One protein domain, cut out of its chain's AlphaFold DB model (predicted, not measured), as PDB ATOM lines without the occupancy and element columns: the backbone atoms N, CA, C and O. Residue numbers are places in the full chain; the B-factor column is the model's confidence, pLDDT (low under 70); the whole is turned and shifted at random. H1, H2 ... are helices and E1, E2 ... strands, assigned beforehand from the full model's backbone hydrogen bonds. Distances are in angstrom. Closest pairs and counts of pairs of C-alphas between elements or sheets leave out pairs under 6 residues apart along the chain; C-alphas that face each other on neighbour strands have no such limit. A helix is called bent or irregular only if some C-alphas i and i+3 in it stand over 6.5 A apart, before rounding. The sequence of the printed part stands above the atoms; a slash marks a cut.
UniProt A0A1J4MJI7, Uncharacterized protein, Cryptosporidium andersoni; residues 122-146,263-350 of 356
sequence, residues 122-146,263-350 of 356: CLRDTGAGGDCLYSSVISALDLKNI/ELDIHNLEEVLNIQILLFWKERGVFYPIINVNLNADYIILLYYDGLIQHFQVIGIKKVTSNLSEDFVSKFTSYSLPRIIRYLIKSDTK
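What this domain is: This is residues 122 to 146 and 263 to 350 of the 356 residues of an uncharacterized protein of Cryptosporidium andersoni (UniProt A0A1J4MJI7). A strongly twisted sheet of four strands has H1 packed along one face and H2 on the same face, beside edge strand E2; H3 only grazes the sheet, and residues 320 to 325 stick out as a free loop. The printed part has 113 residues, with three named helices and four named strands in the order E1 H1 H2 E2 E3 E4 H3. The mixed sheet runs E1 E4 E3 E2, and the class is mixed, helices and strands. The whole is compact, with a radius of gyration of the C-alphas of 13.5 A and spans of 37 by 33 by 29 A.

How they stand to each other: E1, residues 122 to 124, is antiparallel to E4, residues 311 to 319, with N 124 and O 314 2.8 A apart. H1, residues 129 to 141, and H2, residues 263 to 273, lie on the same face of the sheet in two layers, helices on one face of a sheet; H1 lies over E3, while H2 lies beside the strands, over none of them. H1 touches E4 at the C-alphas of Leu 133 and Phe 312, the closest, 5.0 A apart; its height over the sheet is 7.8 A. H2 touches E2, residues 275 to 281, at the C-alphas of Glu 270 and Gln 276, the closest, 5.5 A apart. E2 is parallel to E3, residues 299 to 306, with N 278 and O 301 2.9 A apart. E3 and E4 form a hairpin, antiparallel, with N 304 and O 313 2.8 A apart. H3, residues 339 to 349, only grazes the sheet with residues 341 to 345 and is apart from H1 and H2. In H2 and H3 every O i to N i+4 pair is within hydrogen-bond range, in H1 7 of 9.

Where its parts are: E1 begins at C-alpha 122 (-97.562, -21.605, -87.327). H1 spans 19.2 A and is irregular, with C-alphas 130 and 133 7.7 A apart. H2 spans 15.4 A, E2 18.9 A, E3 22.7 A and E4 26.0 A. H3, 15.4 A, ends at C-alpha 349 (-105.025, -1.372, -90.076).

The domain as a whole: The C-alphas of Leu 264 and Asn 323, the two farthest apart, are 38.4 A apart. Residues 147 to 262 are not printed; C-alphas 146 and 263 are 21.4 A apart across the cut. The links E2 to E3 and E4 to H3 are long. Mean pLDDT of the printed part is 92.2, and no printed residue is under 70.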
ATOM      1  N   CYS A 122     -98.433 -21.119 -88.378       94.69
ATOM      2  CA  CYS A 122     -97.562 -21.605 -87.327       94.69
ATOM      3  C   CYS A 122     -96.496 -20.564 -87.020       94.69
ATOM      4  O   CYS A 122     -96.132 -19.769 -87.888       94.69
ATOM      5  N   LEU A 123     -95.994 -20.576 -85.790       94.56
ATOM      6  CA  LEU A 123     -94.847 -19.770 -85.405       94.56
ATOM      7  C   LEU A 123     -93.599 -20.632 -85.321       94.56
ATOM      8  O   LEU A 123     -93.665 -21.817 -85.012       94.56
ATOM      9  N   ARG A 124     -92.453 -20.030 -85.580       93.31
ATOM     10  CA  ARG A 124     -91.144 -20.614 -85.329       93.31
ATOM     11  C   ARG A 124     -90.404 -19.673 -84.404       93.31
ATOM     12  O   ARG A 124     -90.134 -18.528 -84.776       93.31
ATOM     13  N   ASP A 125     -90.067 -20.179 -83.226       90.38
ATOM     14  CA  ASP A 125     -89.200 -19.454 -82.315       90.38
ATOM     15  C   ASP A 125     -87.769 -19.463 -82.853       90.38
ATOM     16  O   ASP A 125     -87.268 -20.490 -83.318       90.38
ATOM     17  N   THR A 126     -87.132 -18.300 -82.825       88.25
ATOM     18  CA  THR A 126     -85.729 -18.143 -83.230       88.25
ATOM     19  C   THR A 126     -84.815 -17.919 -82.028       88.25
ATOM     20  O   THR A 126     -83.601 -17.839 -82.193       88.25
ATOM     21  N   GLY A 127     -85.395 -17.910 -80.820       78.12
ATOM     22  CA  GLY A 127     -84.694 -17.689 -79.566       78.12
ATOM     23  C   GLY A 127     -84.190 -16.253 -79.437       78.12
ATOM     24  O   GLY A 127     -84.779 -15.314 -79.968       78.12
ATOM     25  N   ALA A 128     -83.064 -16.117 -78.736       74.94
ATOM     26  CA  ALA A 128     -82.236 -14.915 -78.663       74.94
ATOM     27  C   ALA A 128     -82.649 -13.797 -77.681       74.94
ATOM     28  O   ALA A 128     -81.995 -12.763 -77.669       74.94
ATOM     29  N   GLY A 129     -83.638 -13.998 -76.798       83.06
ATOM     30  CA  GLY A 129     -83.956 -13.021 -75.736       83.06
ATOM     31  C   GLY A 129     -84.187 -11.612 -76.299       83.06
ATOM     32  O   GLY A 129     -84.995 -11.450 -77.210       83.06
ATOM     33  N   GLY A 130     -83.423 -10.617 -75.836       84.00
ATOM     34  CA  GLY A 130     -83.454  -9.240 -76.355       84.00
ATOM     35  C   GLY A 130     -83.048  -9.068 -77.831       84.00
ATOM     36  O   GLY A 130     -83.209  -7.993 -78.394       84.00
ATOM     37  N   ASP A 131     -82.560 -10.114 -78.505       92.38
ATOM     38  CA  ASP A 131     -82.260 -10.117 -79.944       92.38
ATOM     39  C   ASP A 131     -83.358 -10.774 -80.802       92.38
ATOM     40  O   ASP A 131     -83.155 -11.010 -82.001       92.38
ATOM     41  N   CYS A 132     -84.506 -11.127 -80.218       94.00
ATOM     42  CA  CYS A 132     -85.541 -11.914 -80.894       94.00
ATOM     43  C   CYS A 132     -86.071 -11.261 -82.185       94.00
ATOM     44  O   CYS A 132     -86.316 -11.972 -83.165       94.00
ATOM     45  N   LEU A 133     -86.174  -9.925 -82.244       95.50
ATOM     46  CA  LEU A 133     -86.557  -9.188 -83.455       95.50
ATOM     47  C   LEU A 133     -85.564  -9.442 -84.595       95.50
ATOM     48  O   LEU A 133     -85.933  -9.921 -85.669       95.50
ATOM     49  N   TYR A 134     -84.287  -9.164 -84.341       96.38
ATOM     50  CA  TYR A 134     -83.206  -9.288 -85.316       96.38
ATOM     51  C   TYR A 134     -83.019 -10.740 -85.772       96.38
ATOM     52  O   TYR A 134     -82.895 -11.010 -86.969       96.38
ATOM     53  N   SER A 135     -83.075 -11.684 -84.830       95.56
ATOM     54  CA  SER A 135     -82.992 -13.121 -85.107       95.56
ATOM     55  C   SER A 135     -84.167 -13.598 -85.959       95.56
ATOM     56  O   SER A 135     -83.975 -14.336 -86.930       95.56
ATOM     57  N   SER A 136     -85.375 -13.109 -85.672       96.31
ATOM     58  CA  SER A 136     -86.569 -13.430 -86.451       96.31
ATOM     59  C   SER A 136     -86.486 -12.894 -87.876       96.31
ATOM     60  O   SER A 136     -86.806 -13.627 -88.812       96.31
ATOM     61  N   VAL A 137     -85.987 -11.672 -88.079       97.25
ATOM     62  CA  VAL A 137     -85.791 -11.103 -89.423       97.25
ATOM     63  C   VAL A 137     -84.750 -11.891 -90.223       97.25
ATOM     64  O   VAL A 137     -85.035 -12.303 -91.350       97.25
ATOM     65  N   ILE A 138     -83.580 -12.171 -89.636       96.38
ATOM     66  CA  ILE A 138     -82.520 -12.984 -90.268       96.38
ATOM     67  C   ILE A 138     -83.074 -14.347 -90.687       96.38
ATOM     68  O   ILE A 138     -82.887 -14.790 -91.823       96.38
ATOM     69  N   SER A 139     -83.810 -14.989 -89.781       94.94
ATOM     70  CA  SER A 139     -84.384 -16.314 -89.981       94.94
ATOM     71  C   SER A 139     -85.525 -16.323 -91.007       94.94
ATOM     72  O   SER A 139     -85.654 -17.276 -91.779       94.94
ATOM     73  N   ALA A 140     -86.377 -15.293 -91.040       96.19
ATOM     74  CA  ALA A 140     -87.474 -15.178 -92.004       96.19
ATOM     75  C   ALA A 140     -86.962 -14.953 -93.434       96.19
ATOM     76  O   ALA A 140     -87.567 -15.440 -94.392       96.19
ATOM     77  N   LEU A 141     -85.845 -14.237 -93.575       95.75
ATOM     78  CA  LEU A 141     -85.216 -13.951 -94.862       95.75
ATOM     79  C   LEU A 141     -84.237 -15.044 -95.335       95.75
ATOM     80  O   LEU A 141     -83.953 -15.089 -96.535       95.75
ATOM     81  N   ASP A 142     -83.804 -15.942 -94.437       92.69
ATOM     82  CA  ASP A 142     -82.726 -16.938 -94.627       92.69
ATOM     83  C   ASP A 142     -81.376 -16.265 -94.964       92.69
ATOM     84  O   ASP A 142     -80.666 -16.659 -95.889       92.69
ATOM     85  N   LEU A 143     -81.020 -15.206 -94.220       91.75
ATOM     86  CA  LEU A 143     -79.765 -14.468 -94.409       91.75
ATOM     87  C   LEU A 143     -78.578 -15.256 -93.835       91.75
ATOM     88  O   LEU A 143     -78.259 -15.155 -92.656       91.75
ATOM     89  N   LYS A 144     -77.894 -16.034 -94.681       88.31
ATOM     90  CA  LYS A 144     -76.807 -16.938 -94.250       88.31
ATOM     91  C   LYS A 144     -75.513 -16.239 -93.815       88.31
ATOM     92  O   LYS A 144     -74.752 -16.818 -93.050       88.31
ATOM     93  N   ASN A 145     -75.274 -15.015 -94.287       91.12
ATOM     94  CA  ASN A 145     -73.998 -14.303 -94.115       91.12
ATOM     95  C   ASN A 145     -74.112 -13.058 -93.220       91.12
ATOM     96  O   ASN A 145     -73.258 -12.178 -93.282       91.12
ATOM     97  N   ILE A 146     -75.199 -12.927 -92.458       93.94
ATOM     98  CA  ILE A 146     -75.441 -11.774 -91.587       93.94
ATOM     99  C   ILE A 146     -75.680 -12.295 -90.177       93.94
ATOM    100  O   ILE A 146     -76.620 -13.053 -89.947       93.94
ATOM    101  N   GLU A 263     -90.801  -0.186 -82.418       88.00
ATOM    102  CA  GLU A 263     -91.341   0.227 -83.714       88.00
ATOM    103  C   GLU A 263     -90.324   1.018 -84.560       88.00
ATOM    104  O   GLU A 263     -90.312   0.895 -85.786       88.00
ATOM    105  N   LEU A 264     -89.416   1.767 -83.919       88.12
ATOM    106  CA  LEU A 264     -88.336   2.462 -84.621       88.12
ATOM    107  C   LEU A 264     -87.361   1.460 -85.250       88.12
ATOM    108  O   LEU A 264     -86.950   1.652 -86.394       88.12
ATOM    109  N   ASP A 265     -87.018   0.376 -84.559       91.81
ATOM    110  CA  ASP A 265     -86.144  -0.676 -85.089       91.81
ATOM    111  C   ASP A 265     -86.778  -1.391 -86.271       91.81
ATOM    112  O   ASP A 265     -86.108  -1.619 -87.274       91.81
ATOM    113  N   ILE A 266     -88.078  -1.686 -86.192       93.81
ATOM    114  CA  ILE A 266     -88.841  -2.271 -87.300       93.81
ATOM    115  C   ILE A 266     -88.765  -1.366 -88.525       93.81
ATOM    116  O   ILE A 266     -88.411  -1.835 -89.603       93.81
ATOM    117  N   HIS A 267     -89.025  -0.069 -88.361       92.12
ATOM    118  CA  HIS A 267     -88.951   0.876 -89.468       92.12
ATOM    119  C   HIS A 267     -87.540   0.942 -90.079       92.12
ATOM    120  O   HIS A 267     -87.379   0.894 -91.297       92.12
ATOM    121  N   ASN A 268     -86.496   0.975 -89.247       93.12
ATOM    122  CA  ASN A 268     -85.116   0.967 -89.733       93.12
ATOM    123  C   ASN A 268     -84.735  -0.368 -90.399       93.12
ATOM    124  O   ASN A 268     -83.977  -0.365 -91.364       93.12
ATOM    125  N   LEU A 269     -85.252  -1.505 -89.924       95.88
ATOM    126  CA  LEU A 269     -85.077  -2.815 -90.560       95.88
ATOM    127  C   LEU A 269     -85.732  -2.856 -91.944       95.88
ATOM    128  O   LEU A 269     -85.122  -3.355 -92.890       95.88
ATOM    129  N   GLU A 270     -86.945  -2.313 -92.064       95.19
ATOM    130  CA  GLU A 270     -87.666  -2.181 -93.332       95.19
ATOM    131  C   GLU A 270     -86.883  -1.347 -94.349       95.19
ATOM    132  O   GLU A 270     -86.744  -1.769 -95.497       95.19
ATOM    133  N   GLU A 271     -86.310  -0.215 -93.927       93.38
ATOM    134  CA  GLU A 271     -85.465   0.621 -94.786       93.38
ATOM    135  C   GLU A 271     -84.152  -0.073 -95.172       93.38
ATOM    136  O   GLU A 271     -83.819  -0.165 -96.353       93.38
ATOM    137  N   VAL A 272     -83.402  -0.585 -94.189       94.50
ATOM    138  CA  VAL A 272     -82.056  -1.153 -94.391       94.50
ATOM    139  C   VAL A 272     -82.078  -2.390 -95.283       94.50
ATOM    140  O   VAL A 272     -81.124  -2.630 -96.025       94.50
ATOM    141  N   LEU A 273     -83.131  -3.201 -95.189       95.62
ATOM    142  CA  LEU A 273     -83.260  -4.447 -95.946       95.62
ATOM    143  C   LEU A 273     -84.194  -4.321 -97.156       95.62
ATOM    144  O   LEU A 273     -84.360  -5.305 -97.871       95.62
ATOM    145  N   ASN A 274     -84.796  -3.146 -97.373       95.44
ATOM    146  CA  ASN A 274     -85.857  -2.912 -98.353       95.44
ATOM    147  C   ASN A 274     -86.980  -3.966 -98.275       95.44
ATOM    148  O   ASN A 274     -87.344  -4.616 -99.259       95.44
ATOM    149  N   ILE A 275     -87.525  -4.158 -97.075       96.00
ATOM    150  CA  ILE A 275     -88.604  -5.115 -96.804       96.00
ATOM    151  C   ILE A 275     -89.833  -4.418 -96.221       96.00
ATOM    152  O   ILE A 275     -89.777  -3.267 -95.802       96.00
ATOM    153  N   GLN A 276     -90.945  -5.146 -96.172       96.00
ATOM    154  CA  GLN A 276     -92.103  -4.834 -95.341       96.00
ATOM    155  C   GLN A 276     -92.260  -5.929 -94.286       96.00
ATOM    156  O   GLN A 276     -92.301  -7.118 -94.614       96.00
ATOM    157  N   ILE A 277     -92.419  -5.540 -93.029       96.75
ATOM    158  CA  ILE A 277     -92.693  -6.442 -91.917       96.75
ATOM    159  C   ILE A 277     -94.187  -6.369 -91.597       96.75
ATOM    160  O   ILE A 277     -94.739  -5.296 -91.365       96.75
ATOM    161  N   LEU A 278     -94.864  -7.521 -91.588       96.81
ATOM    162  CA  LEU A 278     -96.240  -7.636 -91.105       96.81
ATOM    163  C   LEU A 278     -96.239  -8.321 -89.743       96.81
ATOM    164  O   LEU A 278     -95.831  -9.479 -89.631       96.81
ATOM    165  N   LEU A 279     -96.730  -7.617 -88.723       96.69
ATOM    166  CA  LEU A 279     -96.782  -8.115 -87.354       96.69
ATOM    167  C   LEU A 279     -98.153  -8.691 -87.005       96.69
ATOM    168  O   LEU A 279     -99.165  -7.991 -86.988       96.69
ATOM    169  N   PHE A 280     -98.173  -9.972 -86.664       97.56
ATOM    170  CA  PHE A 280     -99.327 -10.675 -86.130       97.56
ATOM    171  C   PHE A 280     -99.362 -10.493 -84.611       97.56
ATOM    172  O   PHE A 280     -98.536 -11.064 -83.902       97.56
ATOM    173  N   TRP A 281    -100.323  -9.723 -84.096       96.44
ATOM    174  CA  TRP A 281    -100.415  -9.448 -82.663       96.44
ATOM    175  C   TRP A 281    -101.059 -10.623 -81.921       96.44
ATOM    176  O   TRP A 281    -102.239 -10.931 -82.135       96.44
ATOM    177  N   LYS A 282    -100.290 -11.298 -81.060       94.88
ATOM    178  CA  LYS A 282    -100.706 -12.500 -80.330       94.88
ATOM    179  C   LYS A 282    -101.993 -12.307 -79.537       94.88
ATOM    180  O   LYS A 282    -102.914 -13.118 -79.691       94.88
ATOM    181  N   GLU A 283    -102.055 -11.250 -78.728       93.88
ATOM    182  CA  GLU A 283    -103.125 -11.023 -77.751       93.88
ATOM    183  C   GLU A 283    -104.454 -10.725 -78.448       93.88
ATOM    184  O   GLU A 283    -105.503 -11.249 -78.072       93.88
ATOM    185  N   ARG A 284    -104.411  -9.902 -79.500       93.19
ATOM    186  CA  ARG A 284    -105.623  -9.396 -80.154       93.19
ATOM    187  C   ARG A 284    -106.097 -10.235 -81.337       93.19
ATOM    188  O   ARG A 284    -107.256 -10.119 -81.725       93.19
ATOM    189  N   GLY A 285    -105.242 -11.078 -81.919       94.81
ATOM    190  CA  GLY A 285    -105.602 -11.832 -83.126       94.81
ATOM    191  C   GLY A 285    -105.809 -10.944 -84.359       94.81
ATOM    192  O   GLY A 285    -106.548 -11.327 -85.270       94.81
ATOM    193  N   VAL A 286    -105.200  -9.754 -84.365       96.56
ATOM    194  CA  VAL A 286    -105.233  -8.760 -85.449       96.56
ATOM    195  C   VAL A 286    -103.829  -8.321 -85.809       96.56
ATOM    196  O   VAL A 286    -102.904  -8.484 -85.013       96.56
ATOM    197  N   PHE A 287    -103.648  -7.783 -87.007       96.38
ATOM    198  CA  PHE A 287    -102.371  -7.181 -87.356       96.38
ATOM    199  C   PHE A 287    -102.076  -5.978 -86.462       96.38
ATOM    200  O   PHE A 287    -102.964  -5.168 -86.182       96.38
ATOM    201  N   TYR A 288    -100.827  -5.874 -86.010       92.94
ATOM    202  CA  TYR A 288    -100.354  -4.672 -85.339       92.94
ATOM    203  C   TYR A 288    -100.471  -3.483 -86.313       92.94
ATOM    204  O   TYR A 288    -100.261  -3.678 -87.517       92.94
ATOM    205  N   PRO A 289    -100.846  -2.278 -85.847       87.44
ATOM    206  CA  PRO A 289    -100.937  -1.108 -86.712       87.44
ATOM    207  C   PRO A 289     -99.639  -0.878 -87.489       87.44
ATOM    208  O   PRO A 289     -98.558  -0.864 -86.915       87.44
ATOM    209  N   ILE A 290     -99.759  -0.699 -88.802       80.12
ATOM    210  CA  ILE A 290     -98.632  -0.377 -89.675       80.12
ATOM    211  C   ILE A 290     -98.630   1.136 -89.874       80.12
ATOM    212  O   ILE A 290     -99.597   1.679 -90.420       80.12
ATOM    213  N   ILE A 291     -97.560   1.817 -89.459       75.12
ATOM    214  CA  ILE A 291     -97.414   3.261 -89.696       75.12
ATOM    215  C   ILE A 291     -97.317   3.520 -91.201       75.12
ATOM    216  O   ILE A 291     -98.163   4.220 -91.777       75.12
ATOM    217  N   ASN A 292     -96.335   2.884 -91.845       80.69
ATOM    218  CA  ASN A 292     -95.987   3.098 -93.243       80.69
ATOM    219  C   ASN A 292     -95.983   1.788 -94.025       80.69
ATOM    220  O   ASN A 292     -95.482   0.771 -93.562       80.69
ATOM    221  N   VAL A 293     -96.549   1.837 -95.230       84.69
ATOM    222  CA  VAL A 293     -96.501   0.722 -96.172       84.69
ATOM    223  C   VAL A 293     -95.407   0.997 -97.195       84.69
ATOM    224  O   VAL A 293     -95.526   1.930 -97.991       84.69
ATOM    225  N   ASN A 294     -94.372   0.165 -97.211       87.69
ATOM    226  CA  ASN A 294     -93.349   0.177 -98.243       87.69
ATOM    227  C   ASN A 294     -93.842  -0.596 -99.479       87.69
ATOM    228  O   ASN A 294     -93.668  -1.807 -99.605       87.69
ATOM    229  N   LEU A 295     -94.449   0.123-100.428       84.19
ATOM    230  CA  LEU A 295     -94.896  -0.449-101.709       84.19
ATOM    231  C   LEU A 295     -93.732  -0.869-102.628       84.19
ATOM    232  O   LEU A 295     -93.969  -1.534-103.636       84.19
ATOM    233  N   ASN A 296     -92.500  -0.462-102.311       87.50
ATOM    234  CA  ASN A 296     -91.287  -0.763-103.075       87.50
ATOM    235  C   ASN A 296     -90.477  -1.915-102.466       87.50
ATOM    236  O   ASN A 296     -89.412  -2.231-102.989       87.50
ATOM    237  N   ALA A 297     -90.960  -2.512-101.374       92.88
ATOM    238  CA  ALA A 297     -90.267  -3.588-100.688       92.88
ATOM    239  C   ALA A 297     -90.034  -4.785-101.621       92.88
ATOM    240  O   ALA A 297     -90.972  -5.280-102.258       92.88
ATOM    241  N   ASP A 298     -88.801  -5.291-101.635       93.94
ATOM    242  CA  ASP A 298     -88.433  -6.495-102.384       93.94
ATOM    243  C   ASP A 298     -89.187  -7.711-101.834       93.94
ATOM    244  O   ASP A 298     -89.679  -8.570-102.576       93.94
ATOM    245  N   TYR A 299     -89.322  -7.749-100.506       96.25
ATOM    246  CA  TYR A 299     -89.983  -8.825 -99.788       96.25
ATOM    247  C   TYR A 299     -90.899  -8.313 -98.682       96.25
ATOM    248  O   TYR A 299     -90.661  -7.292 -98.045       96.25
ATOM    249  N   ILE A 300     -91.929  -9.103 -98.409       97.06
ATOM    250  CA  ILE A 300     -92.823  -8.982 -97.269       97.06
ATOM    251  C   ILE A 300     -92.545 -10.177 -96.360       97.06
ATOM    252  O   ILE A 300     -92.661 -11.322 -96.806       97.06
ATOM    253  N   ILE A 301     -92.190  -9.931 -95.101       97.75
ATOM    254  CA  ILE A 301     -91.987 -10.986 -94.105       97.75
ATOM    255  C   ILE A 301     -93.066 -10.957 -93.032       97.75
ATOM    256  O   ILE A 301     -93.616  -9.907 -92.699       97.75
ATOM    257  N   LEU A 302     -93.383 -12.136 -92.503       98.00
ATOM    258  CA  LEU A 302     -94.413 -12.316 -91.489       98.00
ATOM    259  C   LEU A 302     -93.763 -12.593 -90.134       98.00
ATOM    260  O   LEU A 302     -93.065 -13.596 -89.973       98.00
ATOM    261  N   LEU A 303     -94.031 -11.732 -89.159       97.69
ATOM    262  CA  LEU A 303     -93.553 -11.877 -87.789       97.69
ATOM    263  C   LEU A 303     -94.730 -11.969 -86.811       97.69
ATOM    264  O   LEU A 303     -95.808 -11.435 -87.053       97.69
ATOM    265  N   TYR A 304     -94.519 -12.663 -85.702       97.06
ATOM    266  CA  TYR A 304     -95.437 -12.775 -84.578       97.06
ATOM    267  C   TYR A 304     -94.933 -11.894 -83.447       97.06
ATOM    268  O   TYR A 304     -93.742 -11.951 -83.143       97.06
ATOM    269  N   TYR A 305     -95.818 -11.116 -82.830       95.56
ATOM    270  CA  TYR A 305     -95.474 -10.267 -81.697       95.56
ATOM    271  C   TYR A 305     -96.302 -10.640 -80.470       95.56
ATOM    272  O   TYR A 305     -97.537 -10.586 -80.506       95.56
ATOM    273  N   ASP A 306     -95.603 -11.025 -79.406       93.50
ATOM    274  CA  ASP A 306     -96.141 -11.224 -78.065       93.50
ATOM    275  C   ASP A 306     -95.911  -9.951 -77.248       93.50
ATOM    276  O   ASP A 306     -94.801  -9.696 -76.779       93.50
ATOM    277  N   GLY A 307     -96.961  -9.141 -77.102       89.50
ATOM    278  CA  GLY A 307     -96.860  -7.854 -76.420       89.50
ATOM    279  C   GLY A 307     -96.729  -7.962 -74.902       89.50
ATOM    280  O   GLY A 307     -96.415  -6.962 -74.268       89.50
ATOM    281  N   LEU A 308     -96.972  -9.137 -74.304       89.31
ATOM    282  CA  LEU A 308     -96.855  -9.325 -72.853       89.31
ATOM    283  C   LEU A 308     -95.406  -9.521 -72.410       89.31
ATOM    284  O   LEU A 308     -95.048  -9.117 -71.308       89.31
ATOM    285  N   ILE A 309     -94.593 -10.154 -73.255       89.06
ATOM    286  CA  ILE A 309     -93.174 -10.427 -72.979       89.06
ATOM    287  C   ILE A 309     -92.233  -9.758 -73.987       89.06
ATOM    288  O   ILE A 309     -91.050 -10.078 -74.002       89.06
ATOM    289  N   GLN A 310     -92.761  -8.876 -74.842       88.88
ATOM    290  CA  GLN A 310     -92.017  -8.151 -75.879       88.88
ATOM    291  C   GLN A 310     -91.174  -9.082 -76.769       88.88
ATOM    292  O   GLN A 310     -90.002  -8.830 -77.035       88.88
ATOM    293  N   HIS A 311     -91.768 -10.193 -77.218       92.81
ATOM    294  CA  HIS A 311     -91.052 -11.235 -77.965       92.81
ATOM    295  C   HIS A 311     -91.490 -11.296 -79.426       92.81
ATOM    296  O   HIS A 311     -92.687 -11.326 -79.735       92.81
ATOM    297  N   PHE A 312     -90.510 -11.371 -80.325       95.38
ATOM    298  CA  PHE A 312     -90.715 -11.502 -81.765       95.38
ATOM    299  C   PHE A 312     -90.365 -12.908 -82.241       95.38
ATOM    300  O   PHE A 312     -89.330 -13.470 -81.886       95.38
ATOM    301  N   GLN A 313     -91.223 -13.474 -83.085       96.12
ATOM    302  CA  GLN A 313     -91.036 -14.805 -83.668       96.12
ATOM    303  C   GLN A 313     -91.401 -14.787 -85.152       96.12
ATOM    304  O   GLN A 313     -92.034 -13.851 -85.638       96.12
ATOM    305  N   VAL A 314     -91.039 -15.826 -85.902       97.38
ATOM    306  CA  VAL A 314     -91.372 -15.900 -87.332       97.38
ATOM    307  C   VAL A 314     -92.722 -16.573 -87.528       97.38
ATOM    308  O   VAL A 314     -92.970 -17.623 -86.943       97.38
ATOM    309  N   ILE A 315     -93.567 -16.016 -88.399       97.19
ATOM    310  CA  ILE A 315     -94.802 -16.662 -88.849       97.19
ATOM    311  C   ILE A 315     -94.585 -17.362 -90.179       97.19
ATOM    312  O   ILE A 315     -94.086 -16.779 -91.137       97.19
ATOM    313  N   GLY A 316     -95.043 -18.604 -90.250       96.50
ATOM    314  CA  GLY A 316     -95.189 -19.358 -91.477       96.50
ATOM    315  C   GLY A 316     -96.663 -19.622 -91.761       96.50
ATOM    316  O   GLY A 316     -97.421 -19.991 -90.862       96.50
ATOM    317  N   ILE A 317     -97.074 -19.464 -93.017       95.94
ATOM    318  CA  ILE A 317     -98.420 -19.832 -93.467       95.94
ATOM    319  C   ILE A 317     -98.367 -20.857 -94.595       95.94
ATOM    320  O   ILE A 317     -97.438 -20.874 -95.403       95.94
ATOM    321  N   LYS A 318     -99.389 -21.711 -94.653       92.06
ATOM    322  CA  LYS A 318     -99.530 -22.769 -95.657       92.06
ATOM    323  C   LYS A 318    -101.001 -22.988 -95.986       92.06
ATOM    324  O   LYS A 318    -101.840 -22.949 -95.093       92.06
ATOM    325  N   LYS A 319    -101.350 -23.232 -97.253       92.06
ATOM    326  CA  LYS A 319    -102.732 -23.602 -97.606       92.06
ATOM    327  C   LYS A 319    -103.050 -24.998 -97.078       92.06
ATOM    328  O   LYS A 319    -102.260 -25.918 -97.240       92.06
ATOM    329  N   VAL A 320    -104.251 -25.180 -96.537       87.00
ATOM    330  CA  VAL A 320    -104.723 -26.480 -96.025       87.00
ATOM    331  C   VAL A 320    -104.732 -27.555 -97.113       87.00
ATOM    332  O   VAL A 320    -104.513 -28.728 -96.830       87.00
ATOM    333  N   THR A 321    -104.964 -27.149 -98.359       84.81
ATOM    334  CA  THR A 321    -105.035 -28.026 -99.529       84.81
ATOM    335  C   THR A 321    -103.689 -28.278-100.201       84.81
ATOM    336  O   THR A 321    -103.650 -29.023-101.179       84.81
ATOM    337  N   SER A 322    -102.606 -27.635 -99.752       86.00
ATOM    338  CA  SER A 322    -101.305 -27.795-100.402       86.00
ATOM    339  C   SER A 322    -100.634 -29.111-100.014       86.00
ATOM    340  O   SER A 322    -101.069 -29.801 -99.086       86.00
ATOM    341  N   ASN A 323     -99.607 -29.507-100.770       80.62
ATOM    342  CA  ASN A 323     -98.951 -30.791-100.560       80.62
ATOM    343  C   ASN A 323     -98.394 -30.860 -99.131       80.62
ATOM    344  O   ASN A 323     -97.765 -29.917 -98.650       80.62
ATOM    345  N   LEU A 324     -98.609 -31.984 -98.441       73.44
ATOM    346  CA  LEU A 324     -98.103 -32.182 -97.085       73.44
ATOM    347  C   LEU A 324     -96.593 -31.930 -97.007       73.44
ATOM    348  O   LEU A 324     -96.181 -31.272 -96.070       73.44
ATOM    349  N   SER A 325     -95.810 -32.324 -98.013       76.12
ATOM    350  CA  SER A 325     -94.349 -32.120 -98.045       76.12
ATOM    351  C   SER A 325     -93.876 -30.662 -98.151       76.12
ATOM    352  O   SER A 325     -92.708 -30.393 -97.890       76.12
ATOM    353  N   GLU A 326     -94.743 -29.711 -98.511       83.25
ATOM    354  CA  GLU A 326     -94.368 -28.292 -98.570       83.25
ATOM    355  C   GLU A 326     -94.201 -27.705 -97.162       83.25
ATOM    356  O   GLU A 326     -95.055 -27.905 -96.295       83.25
ATOM    357  N   ASP A 327     -93.131 -26.946 -96.931       87.88
ATOM    358  CA  ASP A 327     -92.934 -26.228 -95.668       87.88
ATOM    359  C   ASP A 327     -93.822 -24.968 -95.604       87.88
ATOM    360  O   ASP A 327     -94.415 -24.528 -96.597       87.88
ATOM    361  N   PHE A 328     -93.934 -24.374 -94.421       92.44
ATOM    362  CA  PHE A 328     -94.590 -23.087 -94.241       92.44
ATOM    363  C   PHE A 328     -93.748 -21.952 -94.829       92.44
ATOM    364  O   PHE A 328     -92.518 -21.954 -94.759       92.44
ATOM    365  N   VAL A 329     -94.425 -20.938 -95.369       94.12
ATOM    366  CA  VAL A 329     -93.776 -19.790 -96.010       94.12
ATOM    367  C   VAL A 329     -93.932 -18.548 -95.140       94.12
ATOM    368  O   VAL A 329     -95.046 -18.180 -94.769       94.12
ATOM    369  N   SER A 330     -92.808 -17.897 -94.832       96.06
ATOM    370  CA  SER A 330     -92.727 -16.665 -94.030       96.06
ATOM    371  C   SER A 330     -92.315 -15.427 -94.830       96.06
ATOM    372  O   SER A 330     -92.360 -14.317 -94.304       96.06
ATOM    373  N   LYS A 331     -91.886 -15.617 -96.084       96.88
ATOM    374  CA  LYS A 331     -91.353 -14.585 -96.980       96.88
ATOM    375  C   LYS A 331     -92.122 -14.589 -98.293       96.88
ATOM    376  O   LYS A 331     -92.233 -15.622 -98.948       96.88
ATOM    377  N   PHE A 332     -92.602 -13.422 -98.695       96.75
ATOM    378  CA  PHE A 332     -93.415 -13.224 -99.888       96.75
ATOM    379  C   PHE A 332     -92.876 -12.061-100.709       96.75
ATOM    380  O   PHE A 332     -92.203 -11.186-100.185       96.75
ATOM    381  N   THR A 333     -93.201 -12.027-101.992       94.94
ATOM    382  CA  THR A 333     -93.123 -10.801-102.785       94.94
ATOM    383  C   THR A 333     -94.463 -10.079-102.705       94.94
ATOM    384  O   THR A 333     -95.486 -10.646-102.292       94.94
ATOM    385  N   SER A 334     -94.495  -8.841-103.191       91.06
ATOM    386  CA  SER A 334     -95.732  -8.075-103.343       91.06
ATOM    387  C   SER A 334     -96.765  -8.738-104.259       91.06
ATOM    388  O   SER A 334     -97.912  -8.307-104.223       91.06
ATOM    389  N   TYR A 335     -96.434  -9.791-105.018       91.06
ATOM    390  CA  TYR A 335     -97.383 -10.576-105.822       91.06
ATOM    391  C   TYR A 335     -97.749 -11.916-105.181       91.06
ATOM    392  O   TYR A 335     -98.903 -12.334-105.262       91.06
ATOM    393  N   SER A 336     -96.800 -12.580-104.511       94.19
ATOM    394  CA  SER A 336     -97.037 -13.902-103.921       94.19
ATOM    395  C   SER A 336     -97.734 -13.856-102.560       94.19
ATOM    396  O   SER A 336     -98.252 -14.883-102.118       94.19
ATOM    397  N   LEU A 337     -97.814 -12.683-101.911       95.25
ATOM    398  CA  LEU A 337     -98.546 -12.535-100.653       95.25
ATOM    399  C   LEU A 337    -100.036 -12.887-100.848       95.25
ATOM    400  O   LEU A 337    -100.708 -12.241-101.673       95.25
ATOM    401  N   PRO A 338    -100.584 -13.858-100.085       95.62
ATOM    402  CA  PRO A 338    -101.958 -14.305-100.260       95.62
ATOM    403  C   PRO A 338    -102.978 -13.171-100.150       95.62
ATOM    404  O   PRO A 338    -102.905 -12.332 -99.250       95.62
ATOM    405  N   ARG A 339    -103.991 -13.188-101.029       94.56
ATOM    406  CA  ARG A 339    -105.073 -12.182-101.047       94.56
ATOM    407  C   ARG A 339    -105.743 -12.023 -99.685       94.56
ATOM    408  O   ARG A 339    -106.071 -10.906 -99.301       94.56
ATOM    409  N   ILE A 340    -105.891 -13.124 -98.943       95.56
ATOM    410  CA  ILE A 340    -106.473 -13.074 -97.607       95.56
ATOM    411  C   ILE A 340    -105.634 -12.242 -96.634       95.56
ATOM    412  O   ILE A 340    -106.194 -11.446 -95.894       95.56
ATOM    413  N   ILE A 341    -104.304 -12.347 -96.668       96.31
ATOM    414  CA  ILE A 341    -103.442 -11.559 -95.780       96.31
ATOM    415  C   ILE A 341    -103.619 -10.065 -96.064       96.31
ATOM    416  O   ILE A 341    -103.803  -9.288 -95.135       96.31
ATOM    417  N   ARG A 342    -103.689  -9.668 -97.339       94.38
ATOM    418  CA  ARG A 342    -103.959  -8.269 -97.723       94.38
ATOM    419  C   ARG A 342    -105.317  -7.785 -97.240       94.38
ATOM    420  O   ARG A 342    -105.423  -6.680 -96.722       94.38
ATOM    421  N   TYR A 343    -106.346  -8.614 -97.413       94.81
ATOM    422  CA  TYR A 343    -107.690  -8.303 -96.937       94.81
ATOM    423  C   TYR A 343    -107.703  -8.070 -95.422       94.81
ATOM    424  O   TYR A 343    -108.251  -7.070 -94.963       94.81
ATOM    425  N   LEU A 344    -107.061  -8.951 -94.652       95.44
ATOM    426  CA  LEU A 344    -106.997  -8.840 -93.197       95.44
ATOM    427  C   LEU A 344    -106.187  -7.615 -92.751       95.44
ATOM    428  O   LEU A 344    -106.658  -6.881 -91.893       95.44
ATOM    429  N   ILE A 345    -105.043  -7.331 -93.381       94.31
ATOM    430  CA  ILE A 345    -104.265  -6.104 -93.128       94.31
ATOM    431  C   ILE A 345    -105.123  -4.862 -93.353       94.31
ATOM    432  O   ILE A 345    -105.189  -3.991 -92.488       94.31
ATOM    433  N   LYS A 346    -105.819  -4.795 -94.491       93.94
ATOM    434  CA  LYS A 346    -106.692  -3.668 -94.824       93.94
ATOM    435  C   LYS A 346    -107.839  -3.516 -93.839       93.94
ATOM    436  O   LYS A 346    -108.171  -2.396 -93.466       93.94
ATOM    437  N   SER A 347    -108.418  -4.627 -93.398       94.19
ATOM    438  CA  SER A 347    -109.470  -4.631 -92.385       94.19
ATOM    439  C   SER A 347    -108.963  -4.155 -91.020       94.19
ATOM    440  O   SER A 347    -109.650  -3.383 -90.358       94.19
ATOM    441  N   ASP A 348    -107.782  -4.607 -90.599       95.31
ATOM    442  CA  ASP A 348    -107.267  -4.378 -89.244       95.31
ATOM    443  C   ASP A 348    -106.607  -3.006 -89.094       95.31
ATOM    444  O   ASP A 348    -106.752  -2.345 -88.069       95.31
ATOM    445  N   THR A 349    -105.895  -2.559 -90.130       93.00
ATOM    446  CA  THR A 349    -105.025  -1.372 -90.076       93.00
ATOM    447  C   THR A 349    -105.517  -0.220 -90.949       93.00
ATOM    448  O   THR A 349    -104.971   0.878 -90.881       93.00
ATOM    449  N   LYS A 350    -106.532  -0.452 -91.795       90.81
ATOM    450  CA  LYS A 350    -106.995   0.477 -92.846       90.81
ATOM    451  C   LYS A 350    -105.938   0.799 -93.917       90.81
ATOM    452  O   LYS A 350    -106.184   1.653 -94.768       90.81
TER     453      LYS A 350